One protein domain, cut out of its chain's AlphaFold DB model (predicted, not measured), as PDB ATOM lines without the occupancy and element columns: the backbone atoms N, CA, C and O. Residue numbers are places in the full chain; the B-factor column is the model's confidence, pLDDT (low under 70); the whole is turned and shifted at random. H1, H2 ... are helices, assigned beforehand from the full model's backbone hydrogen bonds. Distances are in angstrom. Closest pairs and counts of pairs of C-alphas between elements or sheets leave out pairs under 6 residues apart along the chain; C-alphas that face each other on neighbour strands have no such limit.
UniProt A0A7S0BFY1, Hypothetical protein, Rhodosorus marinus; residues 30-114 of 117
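AT A GLANCE: This is residues 30 to 114 of the 117 residues of the protein "Hypothetical protein" of Rhodosorus marinus (UniProt A0A7S0BFY1). Three helices, H1, H2 and H3, run up and down side by side in a row with H2 in the middle, and H4 lies across one end of that row. The long unnamed stretch of residues 74 to 88 loops from H3 back to H4, and short H5 closes in on the last residues of H3. The printed part has 85 residues with five named helices, H1 to H5 in order along the chain, and no named strand; the class is all helix, with 54 residues in the helices. The whole is compact, with a radius of gyration of the C-alphas of 13.2 A, and rounded, spanning 32 by 31 by 27 A.

IN THESE COORDINATES: Find C-alpha 30 at (191.495, 242.146, 198.390); from there H1 runs through residues 30 to 43, 20.0 A from first to last C-alpha. Go on to Pro 48, where H2 begins; it holds residues 48 to 59 and is 17.2 A long. Then H3 takes residues 62 to 73, 16.3 A, ending at C-alpha 73 at (211.542, 233.661, 183.048). Look next at Pro 89, where H4 begins; it holds residues 89 to 100 and is 16.4 A long. H5, residues 103 to 106, ends at C-alpha 106 at (212.333, 222.097, 190.336), 4.9 A from its first C-alpha.

HOW THE PARTS SIT: Begin at H2, the hub, which touches three other helices. Residues 38 to 42 of H1 touch it, the closest C-alphas being those of Ser 38 and Ile 51, 6.4 A apart; the two form a helical hairpin, opposite ways at a shallow tilt of 7 degrees. H2 and H3 form a second helical hairpin, opposite ways at a shallow tilt of 11 degrees; they touch, closest at the C-alphas of Arg 57 and Phe 65, 6.1 A. With residues 48 to 49 alone H2 touches H4, at a steep tilt of 54 degrees, the closest C-alphas being those of Pro 48 and Leu 96, 6.2 A. H3 touches H5 with residues 71 to 72 alone, closest at the C-alphas of Asn 71 and Cys 104, 6.6 A. H1 is apart from H3, H4 and H5. In H1, H2, H3 and H4 every O i to N i+4 pair is within hydrogen-bond range; H5 is too short for such a pair.

THE WHOLE: Look for the two C-alphas farthest apart at Glu 83 and Gly 112, 34.8 A. The printed part has no cut. The link from H3 to H4 is long, 15 residues; the other links are tight. Mean pLDDT of the printed part is 73.1, and 23 residues are under 70, among them residues 72 to 85.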
ATOM      1  N   ALA A  30     190.356 242.109 199.304       69.75
ATOM      2  CA  ALA A  30     191.495 242.146 198.390       69.75
ATOM      3  C   ALA A  30     192.022 240.745 198.014       69.75
ATOM      4  O   ALA A  30     192.462 240.530 196.878       69.75
ATOM      5  N   ASP A  31     191.944 239.771 198.923       67.81
ATOM      6  CA  ASP A  31     192.320 238.380 198.664       67.81
ATOM      7  C   ASP A  31     191.347 237.687 197.730       67.81
ATOM      8  O   ASP A  31     191.770 237.103 196.728       67.81
ATOM      9  N   VAL A  32     190.051 237.860 197.982       68.12
ATOM     10  CA  VAL A  32     188.994 237.325 197.121       68.12
ATOM     11  C   VAL A  32     189.079 237.928 195.715       68.12
ATOM     12  O   VAL A  32     189.096 237.194 194.727       68.12
ATOM     13  N   LYS A  33     189.218 239.258 195.598       71.12
ATOM     14  CA  LYS A  33     189.351 239.935 194.294       71.12
ATOM     15  C   LYS A  33     190.572 239.456 193.508       71.12
ATOM     16  O   LYS A  33     190.478 239.249 192.299       71.12
ATOM     17  N   HIS A  34     191.705 239.255 194.177       73.88
ATOM     18  CA  HIS A  34     192.910 238.749 193.526       73.88
ATOM     19  C   HIS A  34     192.741 237.308 193.035       73.88
ATOM     20  O   HIS A  34     193.068 237.023 191.885       73.88
ATOM     21  N   ALA A  35     192.179 236.418 193.862       69.50
ATOM     22  CA  ALA A  35     191.934 235.027 193.485       69.50
ATOM     23  C   ALA A  35     190.995 234.917 192.270       69.50
ATOM     24  O   ALA A  35     191.270 234.162 191.334       69.50
ATOM     25  N   VAL A  36     189.927 235.725 192.236       72.25
ATOM     26  CA  VAL A  36     189.006 235.804 191.090       72.25
ATOM     27  C   VAL A  36     189.720 236.334 189.844       72.25
ATOM     28  O   VAL A  36     189.614 235.736 188.775       72.25
ATOM     29  N   SER A  37     190.506 237.410 189.965       72.56
ATOM     30  CA  SER A  37     191.262 237.975 188.838       72.56
ATOM     31  C   SER A  37     192.305 237.001 188.274       72.56
ATOM     32  O   SER A  37     192.440 236.890 187.056       72.56
ATOM     33  N   SER A  38     193.030 236.287 189.139       69.31
ATOM     34  CA  SER A  38     194.014 235.267 188.746       69.31
ATOM     35  C   SER A  38     193.328 234.092 188.041       69.31
ATOM     36  O   SER A  38     193.771 233.647 186.983       69.31
ATOM     37  N   THR A  39     192.174 233.649 188.549       70.38
ATOM     38  CA  THR A  39     191.367 232.592 187.917       70.38
ATOM     39  C   THR A  39     190.848 233.019 186.545       70.38
ATOM     40  O   THR A  39     190.987 232.276 185.576       70.38
ATOM     41  N   ARG A  40     190.343 234.250 186.413       73.44
ATOM     42  CA  ARG A  40     189.902 234.796 185.123       73.44
ATOM     43  C   ARG A  40     191.050 234.894 184.115       73.44
ATOM     44  O   ARG A  40     190.861 234.599 182.939       73.44
ATOM     45  N   ALA A  41     192.254 235.251 184.562       67.19
ATOM     46  CA  ALA A  41     193.446 235.254 183.714       67.19
ATOM     47  C   ALA A  41     193.807 233.845 183.200       67.19
ATOM     48  O   ALA A  41     194.142 233.706 182.024       67.19
ATOM     49  N   LYS A  42     193.679 232.806 184.044       69.75
ATOM     50  CA  LYS A  42     193.872 231.394 183.650       69.75
ATOM     51  C   LYS A  42     192.893 230.982 182.548       69.75
ATOM     52  O   LYS A  42     193.312 230.368 181.569       69.75
ATOM     53  N   LEU A  43     191.624 231.371 182.687       67.06
ATOM     54  CA  LEU A  43     190.549 231.049 181.738       67.06
ATOM     55  C   LEU A  43     190.665 231.821 180.415       67.06
ATOM     56  O   LEU A  43     190.432 231.256 179.351       67.06
ATOM     57  N   ASN A  44     191.133 233.071 180.450       70.44
ATOM     58  CA  ASN A  44     191.337 233.908 179.260       70.44
ATOM     59  C   ASN A  44     192.608 233.565 178.461       70.44
ATOM     60  O   ASN A  44     193.119 234.404 177.720       70.44
ATOM     61  N   ARG A  45     193.140 232.346 178.624       68.44
ATOM     62  CA  ARG A  45     194.309 231.822 177.899       68.44
ATOM     63  C   ARG A  45     195.553 232.709 177.986       68.44
ATOM     64  O   ARG A  45     196.379 232.730 177.073       68.44
ATOM     65  N   LYS A  46     195.711 233.441 179.094       73.38
ATOM     66  CA  LYS A  46     196.960 234.157 179.359       73.38
ATOM     67  C   LYS A  46     198.100 233.167 179.570       73.38
ATOM     68  O   LYS A  46     197.893 232.026 180.002       73.38
ATOM     69  N   HIS A  47     199.313 233.635 179.297       78.88
ATOM     70  CA  HIS A  47     200.521 232.847 179.480       78.88
ATOM     71  C   HIS A  47     200.629 232.356 180.943       78.88
ATOM     72  O   HIS A  47     200.596 233.182 181.860       78.88
ATOM     73  N   PRO A  48     200.808 231.049 181.209       78.50
ATOM     74  CA  PRO A  48     200.846 230.505 182.572       78.50
ATOM     75  C   PRO A  48     201.862 231.189 183.496       78.50
ATOM     76  O   PRO A  48     201.548 231.543 184.630       78.50
ATOM     77  N   LEU A  49     203.061 231.465 182.977       75.75
ATOM     78  CA  LEU A  49     204.101 232.192 183.711       75.75
ATOM     79  C   LEU A  49     203.674 233.620 184.138       75.75
ATOM     80  O   LEU A  49     204.072 234.073 185.210       75.75
ATOM     81  N   GLN A  50     202.839 234.318 183.353       75.56
ATOM     82  CA  GLN A  50     202.345 235.663 183.694       75.56
ATOM     83  C   GLN A  50     201.488 235.606 184.956       75.56
ATOM     84  O   GLN A  50     201.594 236.455 185.838       75.56
ATOM     85  N   ILE A  51     200.657 234.573 185.041       76.75
ATOM     86  CA  ILE A  51     199.745 234.342 186.153       76.75
ATOM     87  C   ILE A  51     200.551 234.028 187.414       76.75
ATOM     88  O   ILE A  51     200.343 234.668 188.441       76.75
ATOM     89  N   CYS A  52     201.552 233.146 187.312       77.31
ATOM     90  CA  CYS A  52     202.474 232.881 188.415       77.31
ATOM     91  C   CYS A  52     203.190 234.151 188.899       77.31
ATOM     92  O   CYS A  52     203.351 234.324 190.103       77.31
ATOM     93  N   LEU A  53     203.599 235.059 188.006       74.94
ATOM     94  CA  LEU A  53     204.231 236.314 188.420       74.94
ATOM     95  C   LEU A  53     203.267 237.303 189.071       74.94
ATOM     96  O   LEU A  53     203.663 237.981 190.016       74.94
ATOM     97  N   ILE A  54     202.025 237.398 188.599       75.75
ATOM     98  CA  ILE A  54     200.999 238.237 189.234       75.75
ATOM     99  C   ILE A  54     200.749 237.759 190.667       75.75
ATOM    100  O   ILE A  54     200.754 238.576 191.592       75.75
ATOM    101  N   ASP A  55     200.609 236.446 190.851       75.69
ATOM    102  CA  ASP A  55     200.420 235.836 192.166       75.69
ATOM    103  C   ASP A  55     201.673 236.064 193.046       75.69
ATOM    104  O   ASP A  55     201.577 236.521 194.187       75.69
ATOM    105  N   LEU A  56     202.881 235.860 192.505       75.75
ATOM    106  CA  LEU A  56     204.137 236.108 193.224       75.75
ATOM    107  C   LEU A  56     204.310 237.571 193.636       75.75
ATOM    108  O   LEU A  56     204.765 237.828 194.747       75.75
ATOM    109  N   ARG A  57     203.944 238.536 192.786       75.12
ATOM    110  CA  ARG A  57     204.065 239.972 193.090       75.12
ATOM    111  C   ARG A  57     203.243 240.370 194.311       75.12
ATOM    112  O   ARG A  57     203.619 241.297 195.021       75.12
ATOM    113  N   LYS A  58     202.126 239.682 194.549       72.81
ATOM    114  CA  LYS A  58     201.281 239.925 195.713       72.81
ATOM    115  C   LYS A  58     201.881 239.363 197.004       72.81
ATOM    116  O   LYS A  58     201.727 239.973 198.057       72.81
ATOM    117  N   HIS A  59     202.531 238.203 196.931       73.88
ATOM    118  CA  HIS A  59     202.942 237.447 198.118       73.88
ATOM    119  C   HIS A  59     204.436 237.552 198.457       73.88
ATOM    120  O   HIS A  59     204.826 237.300 199.597       73.88
ATOM    121  N   ALA A  60     205.285 237.914 197.496       73.25
ATOM    122  CA  ALA A  60     206.725 238.015 197.684       73.25
ATOM    123  C   ALA A  60     207.151 239.437 198.069       73.25
ATOM    124  O   ALA A  60     206.639 240.431 197.555       73.25
ATOM    125  N   LYS A  61     208.170 239.538 198.931       79.56
ATOM    126  CA  LYS A  61     208.894 240.799 199.134       79.56
ATOM    127  C   LYS A  61     209.558 241.233 197.816       79.56
ATOM    128  O   LYS A  61     209.959 240.352 197.055       79.56
ATOM    129  N   PRO A  62     209.753 242.538 197.555       75.44
ATOM    130  CA  PRO A  62     210.293 243.028 196.279       75.44
ATOM    131  C   PRO A  62     211.617 242.369 195.850       75.44
ATOM    132  O   PRO A  62     211.775 241.953 194.707       75.44
ATOM    133  N   GLU A  63     212.546 242.196 196.789       76.19
ATOM    134  CA  GLU A  63     213.836 241.526 196.570       76.19
ATOM    135  C   GLU A  63     213.696 240.040 196.193       76.19
ATOM    136  O   GLU A  63     214.393 239.532 195.313       76.19
ATOM    137  N   THR A  64     212.748 239.342 196.822       74.06
ATOM    138  CA  THR A  64     212.422 237.946 196.523       74.06
ATOM    139  C   THR A  64     211.686 237.832 195.193       74.06
ATOM    140  O   THR A  64     211.940 236.902 194.433       74.06
ATOM    141  N   PHE A  65     210.811 238.789 194.883       78.94
ATOM    142  CA  PHE A  65     210.079 238.845 193.626       78.94
ATOM    143  C   PHE A  65     211.027 238.935 192.429       78.94
ATOM    144  O   PHE A  65     210.893 238.134 191.512       78.94
ATOM    145  N   GLU A  66     212.026 239.822 192.450       75.44
ATOM    146  CA  GLU A  66     212.986 239.937 191.342       75.44
ATOM    147  C   GLU A  66     213.825 238.667 191.151       75.44
ATOM    148  O   GLU A  66     214.051 238.222 190.022       75.44
ATOM    149  N   LEU A  67     214.232 238.029 192.253       73.44
ATOM    150  CA  LEU A  67     214.937 236.752 192.198       73.44
ATOM    151  C   LEU A  67     214.057 235.648 191.594       73.44
ATOM    152  O   LEU A  67     214.511 234.900 190.728       73.44
ATOM    153  N   LEU A  68     212.798 235.545 192.029       71.69
ATOM    154  CA  LEU A  68     211.846 234.559 191.516       71.69
ATOM    155  C   LEU A  68     211.480 234.840 190.057       71.69
ATOM    156  O   LEU A  68     211.477 233.912 189.251       71.69
ATOM    157  N   ARG A  69     211.281 236.107 189.682       74.38
ATOM    158  CA  ARG A  69     211.030 236.544 188.304       74.38
ATOM    159  C   ARG A  69     212.138 236.083 187.371       74.38
ATOM    160  O   ARG A  69     211.858 235.475 186.338       74.38
ATOM    161  N   ARG A  70     213.397 236.288 187.764       74.00
ATOM    162  CA  ARG A  70     214.559 235.837 186.991       74.00
ATOM    163  C   ARG A  70     214.609 234.316 186.834       74.00
ATOM    164  O   ARG A  70     215.035 233.843 185.787       74.00
ATOM    165  N   ASN A  71     214.164 233.558 187.834       70.75
ATOM    166  CA  ASN A  71     214.173 232.092 187.787       70.75
ATOM    167  C   ASN A  71     213.036 231.522 186.933       70.75
ATOM    168  O   ASN A  71     213.250 230.557 186.210       70.75
ATOM    169  N   VAL A  72     211.852 232.136 187.002       66.75
ATOM    170  CA  VAL A  72     210.651 231.736 186.253       66.75
ATOM    171  C   VAL A  72     210.794 232.059 184.765       66.75
ATOM    172  O   VAL A  72     210.398 231.258 183.928       66.75
ATOM    173  N   TYR A  73     211.408 233.194 184.431       68.25
ATOM    174  CA  TYR A  73     211.542 233.661 183.048       68.25
ATOM    175  C   TYR A  73     212.965 233.596 182.490       68.25
ATOM    176  O   TYR A  73     213.212 234.108 181.405       68.25
ATOM    177  N   GLY A  74     213.936 233.037 183.215       62.97
ATOM    178  CA  GLY A  74     215.325 232.956 182.743       62.97
ATOM    179  C   GLY A  74     215.969 234.313 182.410       62.97
ATOM    180  O   GLY A  74     216.932 234.361 181.654       62.97
ATOM    181  N   GLY A  75     215.445 235.422 182.943       54.25
ATOM    182  CA  GLY A  75     215.892 236.772 182.588       54.25
ATOM    183  C   GLY A  75     215.267 237.356 181.316       54.25
ATOM    184  O   GLY A  75     215.751 238.388 180.854       54.25
ATOM    185  N   VAL A  76     214.194 236.765 180.767       51.62
ATOM    186  CA  VAL A  76     213.354 237.461 179.779       51.62
ATOM    187  C   VAL A  76     212.911 238.777 180.407       51.62
ATOM    188  O   VAL A  76     212.361 238.808 181.513       51.62
ATOM    189  N   ASN A  77     213.204 239.875 179.713       51.03
ATOM    190  CA  ASN A  77     212.888 241.209 180.182       51.03
ATOM    191  C   ASN A  77     211.391 241.457 179.969       51.03
ATOM    192  O   ASN A  77     210.974 242.114 179.022       51.03
ATOM    193  N   VAL A  78     210.564 240.853 180.825       52.72
ATOM    194  CA  VAL A  78     209.114 241.050 180.810       52.72
ATOM    195  C   VAL A  78     208.808 242.388 181.485       52.72
ATOM    196  O   VAL A  78     208.229 242.440 182.567       52.72
ATOM    197  N   GLU A  79     209.270 243.488 180.886       53.12
ATOM    198  CA  GLU A  79     208.941 244.848 181.343       53.12
ATOM    199  C   GLU A  79     207.433 245.110 181.241       53.12
ATOM    200  O   GLU A  79     206.899 245.984 181.923       53.12
ATOM    201  N   ARG A  80     206.727 244.301 180.443       54.69
ATOM    202  CA  ARG A  80     205.280 244.350 180.280       54.69
ATOM    203  C   ARG A  80     204.699 242.945 180.298       54.69
ATOM    204  O   ARG A  80     204.489 242.311 179.273       54.69
ATOM    205  N   LEU A  81     204.425 242.456 181.508       53.66
ATOM    206  CA  LEU A  81     203.698 241.199 181.720       53.66
ATOM    207  C   LEU A  81     202.364 241.183 180.972       53.66
ATOM    208  O   LEU A  81     201.928 240.127 180.536       53.66
ATOM    209  N   ASP A  82     201.757 242.353 180.790       54.03
ATOM    210  CA  ASP A  82     200.482 242.547 180.104       54.03
ATOM    211  C   ASP A  82     200.550 242.420 178.573       54.03
ATOM    212  O   ASP A  82     199.499 242.350 177.945       54.03
ATOM    213  N   GLU A  83     201.748 242.339 177.983       55.25
ATOM    214  CA  GLU A  83     201.949 242.186 176.530       55.25
ATOM    215  C   GLU A  83     202.160 240.733 176.084       55.25
ATOM    216  O   GLU A  83     202.344 240.474 174.897       55.25
ATOM    217  N   LEU A  84     202.128 239.766 177.007       61.25
ATOM    218  CA  LEU A  84     202.199 238.355 176.633       61.25
ATOM    219  C   LEU A  84     200.922 237.937 175.896       61.25
ATOM    220  O   LEU A  84     199.809 238.158 176.380       61.25
ATOM    221  N   GLU A  85     201.107 237.336 174.720       66.00
ATOM    222  CA  GLU A  85     200.029 236.951 173.812       66.00
ATOM    223  C   GLU A  85     199.007 236.012 174.472       66.00
ATOM    224  O   GLU A  85     199.335 235.161 175.306       66.00
ATOM    225  N   VAL A  86     197.745 236.158 174.058       70.81
ATOM    226  CA  VAL A  86     196.701 235.165 174.324       70.81
ATOM    227  C   VAL A  86     197.085 233.894 173.575       70.81
ATOM    228  O   VAL A  86     197.146 233.888 172.347       70.81
ATOM    229  N   LEU A  87     197.351 232.820 174.311       72.44
ATOM    230  CA  LEU A  87     197.814 231.567 173.731       72.44
ATOM    231  C   LEU A  87     196.648 230.743 173.177       72.44
ATOM    232  O   LEU A  87     195.509 230.805 173.655       72.44
ATOM    233  N   SER A  88     196.940 229.897 172.189       82.81
ATOM    234  CA  SER A  88     196.037 228.795 171.860       82.81
ATOM    235  C   SER A  88     195.970 227.807 173.040       82.81
ATOM    236  O   SER A  88     196.908 227.740 173.840       82.81
ATOM    237  N   PRO A  89     194.907 226.990 173.170       82.31
ATOM    238  CA  PRO A  89     194.855 225.960 174.209       82.31
ATOM    239  C   PRO A  89     196.057 225.000 174.174       82.31
ATOM    240  O   PRO A  89     196.561 224.598 175.222       82.31
ATOM    241  N   ALA A  90     196.546 224.666 172.974       84.38
ATOM    242  CA  ALA A  90     197.697 223.786 172.793       84.38
ATOM    243  C   ALA A  90     199.001 224.443 173.276       84.38
ATOM    244  O   ALA A  90     199.778 223.814 173.995       84.38
ATOM    245  N   ASP A  91     199.215 225.718 172.949       82.56
ATOM    246  CA  ASP A  91     200.414 226.453 173.372       82.56
ATOM    247  C   ASP A  91     200.394 226.769 174.869       82.56
ATOM    248  O   ASP A  91     201.432 226.733 175.532       82.56
ATOM    249  N   GLN A  92     199.206 227.008 175.434       81.19
ATOM    250  CA  GLN A  92     199.031 227.157 176.874       81.19
ATOM    251  C   GLN A  92     199.378 225.852 177.605       81.19
ATOM    252  O   GLN A  92     200.111 225.885 178.595       81.19
ATOM    253  N   ALA A  93     198.913 224.704 177.100       82.62
ATOM    254  CA  ALA A  93     199.248 223.392 177.651       82.62
ATOM    255  C   ALA A  93     200.750 223.090 177.537       82.62
ATOM    256  O   ALA A  93     201.365 222.656 178.511       82.62
ATOM    257  N   LYS A  94     201.364 223.389 176.388       84.19
ATOM    258  CA  LYS A  94     202.811 223.256 176.193       84.19
ATOM    259  C   LYS A  94     203.591 224.110 177.196       84.19
ATOM    260  O   LYS A  94     204.464 223.589 177.883       84.19
ATOM    261  N   SER A  95     203.209 225.376 177.354       82.31
ATOM    262  CA  SER A  95     203.836 226.301 178.307       82.31
ATOM    263  C   SER A  95     203.693 225.832 179.760       82.31
ATOM    264  O   SER A  95     204.612 226.001 180.560       82.31
ATOM    265  N   LEU A  96     202.556 225.223 180.123       82.81
ATOM    266  CA  LEU A  96     202.359 224.619 181.446       82.81
ATOM    267  C   LEU A  96     203.331 223.462 181.686       82.81
ATOM    268  O   LEU A  96     203.941 223.400 182.753       82.81
ATOM    269  N   VAL A  97     203.491 222.569 180.707       84.69
ATOM    270  CA  VAL A  97     204.408 221.423 180.803       84.69
ATOM    271  C   VAL A  97     205.858 221.894 180.891       84.69
ATOM    272  O   VAL A  97     206.594 221.439 181.765       84.69
ATOM    273  N   GLU A  98     206.265 222.839 180.042       84.00
ATOM    274  CA  GLU A  98     207.611 223.427 180.068       84.00
ATOM    275  C   GLU A  98     207.914 224.088 181.418       84.00
ATOM    276  O   GLU A  98     208.992 223.897 181.978       84.00
ATOM    277  N   MET A  99     206.950 224.815 181.988       81.56
ATOM    278  CA  MET A  99     207.088 225.414 183.315       81.56
ATOM    279  C   MET A  99     207.191 224.350 184.415       81.56
ATOM    280  O   MET A  99     208.076 224.434 185.264       81.56
ATOM    281  N   ALA A 100     206.311 223.346 184.405       83.50
ATOM    282  CA  ALA A 100     206.267 222.302 185.429       83.50
ATOM    283  C   ALA A 100     207.517 221.410 185.428       83.50
ATOM    284  O   ALA A 100     207.901 220.889 186.471       83.50
ATOM    285  N   THR A 101     208.163 221.253 184.272       83.88
ATOM    286  CA  THR A 101     209.360 220.416 184.101       83.88
ATOM    287  C   THR A 101     210.663 221.215 184.114       83.88
ATOM    288  O   THR A 101     211.736 220.641 183.934       83.88
ATOM    289  N   ASN A 102     210.605 222.531 184.352       80.19
ATOM    290  CA  ASN A 102     211.778 223.396 184.328       80.19
ATOM    291  C   ASN A 102     212.761 223.036 185.467       80.19
ATOM    292  O   ASN A 102     212.449 223.272 186.640       80.19
ATOM    293  N   PRO A 103     213.987 222.558 185.167       81.12
ATOM    294  CA  PRO A 103     214.950 222.152 186.193       81.12
ATOM    295  C   PRO A 103     215.368 223.287 187.141       81.12
ATOM    296  O   PRO A 103     215.682 223.046 188.307       81.12
ATOM    297  N   CYS A 104     215.356 224.539 186.671       78.31
ATOM    298  CA  CYS A 104     215.661 225.711 187.493       78.31
ATOM    299  C   CYS A 104     214.584 225.949 188.561       78.31
ATOM    300  O   CYS A 104     214.908 226.335 189.683       78.31
ATOM    301  N   LEU A 105     213.315 225.686 188.227       78.31
ATOM    302  CA  LEU A 105     212.213 225.762 189.183       78.31
ATOM    303  C   LEU A 105     212.233 224.556 190.119       78.31
ATOM    304  O   LEU A 105     212.263 224.739 191.330       78.31
ATOM    305  N   LEU A 106     212.333 223.345 189.567       80.88
ATOM    306  CA  LEU A 106     212.333 222.097 190.336       80.88
ATOM    307  C   LEU A 106     213.467 222.025 191.369       80.88
ATOM    308  O   LEU A 106     213.233 221.617 192.503       80.88
ATOM    309  N   SER A 107     214.674 222.485 191.030       79.38
ATOM    310  CA  SER A 107     215.820 222.523 191.960       79.38
ATOM    311  C   SER A 107     215.681 223.534 193.104       79.38
ATOM    312  O   SER A 107     216.497 223.535 194.027       79.38
ATOM    313  N   ARG A 108     214.673 224.411 193.049       76.31
ATOM    314  CA  ARG A 108     214.435 225.494 194.017       76.31
ATOM    315  C   ARG A 108     213.056 225.412 194.668       76.31
ATOM    316  O   ARG A 108     212.691 226.304 195.433       76.31
ATOM    317  N   THR A 109     212.297 224.357 194.380       78.75
ATOM    318  CA  THR A 109     211.030 224.073 195.050       78.75
ATOM    319  C   THR A 109     211.293 223.631 196.490       78.75
ATOM    320  O   THR A 109     212.347 223.085 196.816       78.75
ATOM    321  N   TYR A 110     210.329 223.887 197.375       80.25
ATOM    322  CA  TYR A 110     210.371 223.443 198.764       80.25
ATOM    323  C   TYR A 110     210.732 221.951 198.865       80.25
ATOM    324  O   TYR A 110     210.071 221.113 198.263       80.25
ATOM    325  N   TYR A 111     211.749 221.610 199.661       70.81
ATOM    326  CA  TYR A 111     212.302 220.250 199.738       70.81
ATOM    327  C   TYR A 111     211.242 219.162 200.002       70.81
ATOM    328  O   TYR A 111     211.329 218.061 199.468       70.81
ATOM    329  N   GLY A 112     210.193 219.467 200.771       79.88
ATOM    330  CA  GLY A 112     209.117 218.514 201.064       79.88
ATOM    331  C   GLY A 112     208.167 218.203 199.900       79.88
ATOM    332  O   GLY A 112     207.299 217.357 200.075       79.88
ATOM    333  N   SER A 113     208.292 218.858 198.739       78.50
ATOM    334  CA  SER A 113     207.455 218.589 197.559       78.50
ATOM    335  C   SER A 113     208.044 217.552 196.595       78.50
ATOM    336  O   SER A 113     207.472 217.343 195.530       78.50
ATOM    337  N   THR A 114     209.202 216.967 196.923       80.94
ATOM    338  CA  THR A 114     209.857 215.872 196.175       80.94
ATOM    339  C   THR A 114     209.912 216.044 194.643       80.94
ATOM    340  O   THR A 114     209.495 215.146 193.920       80.94
TER     341      THR A 114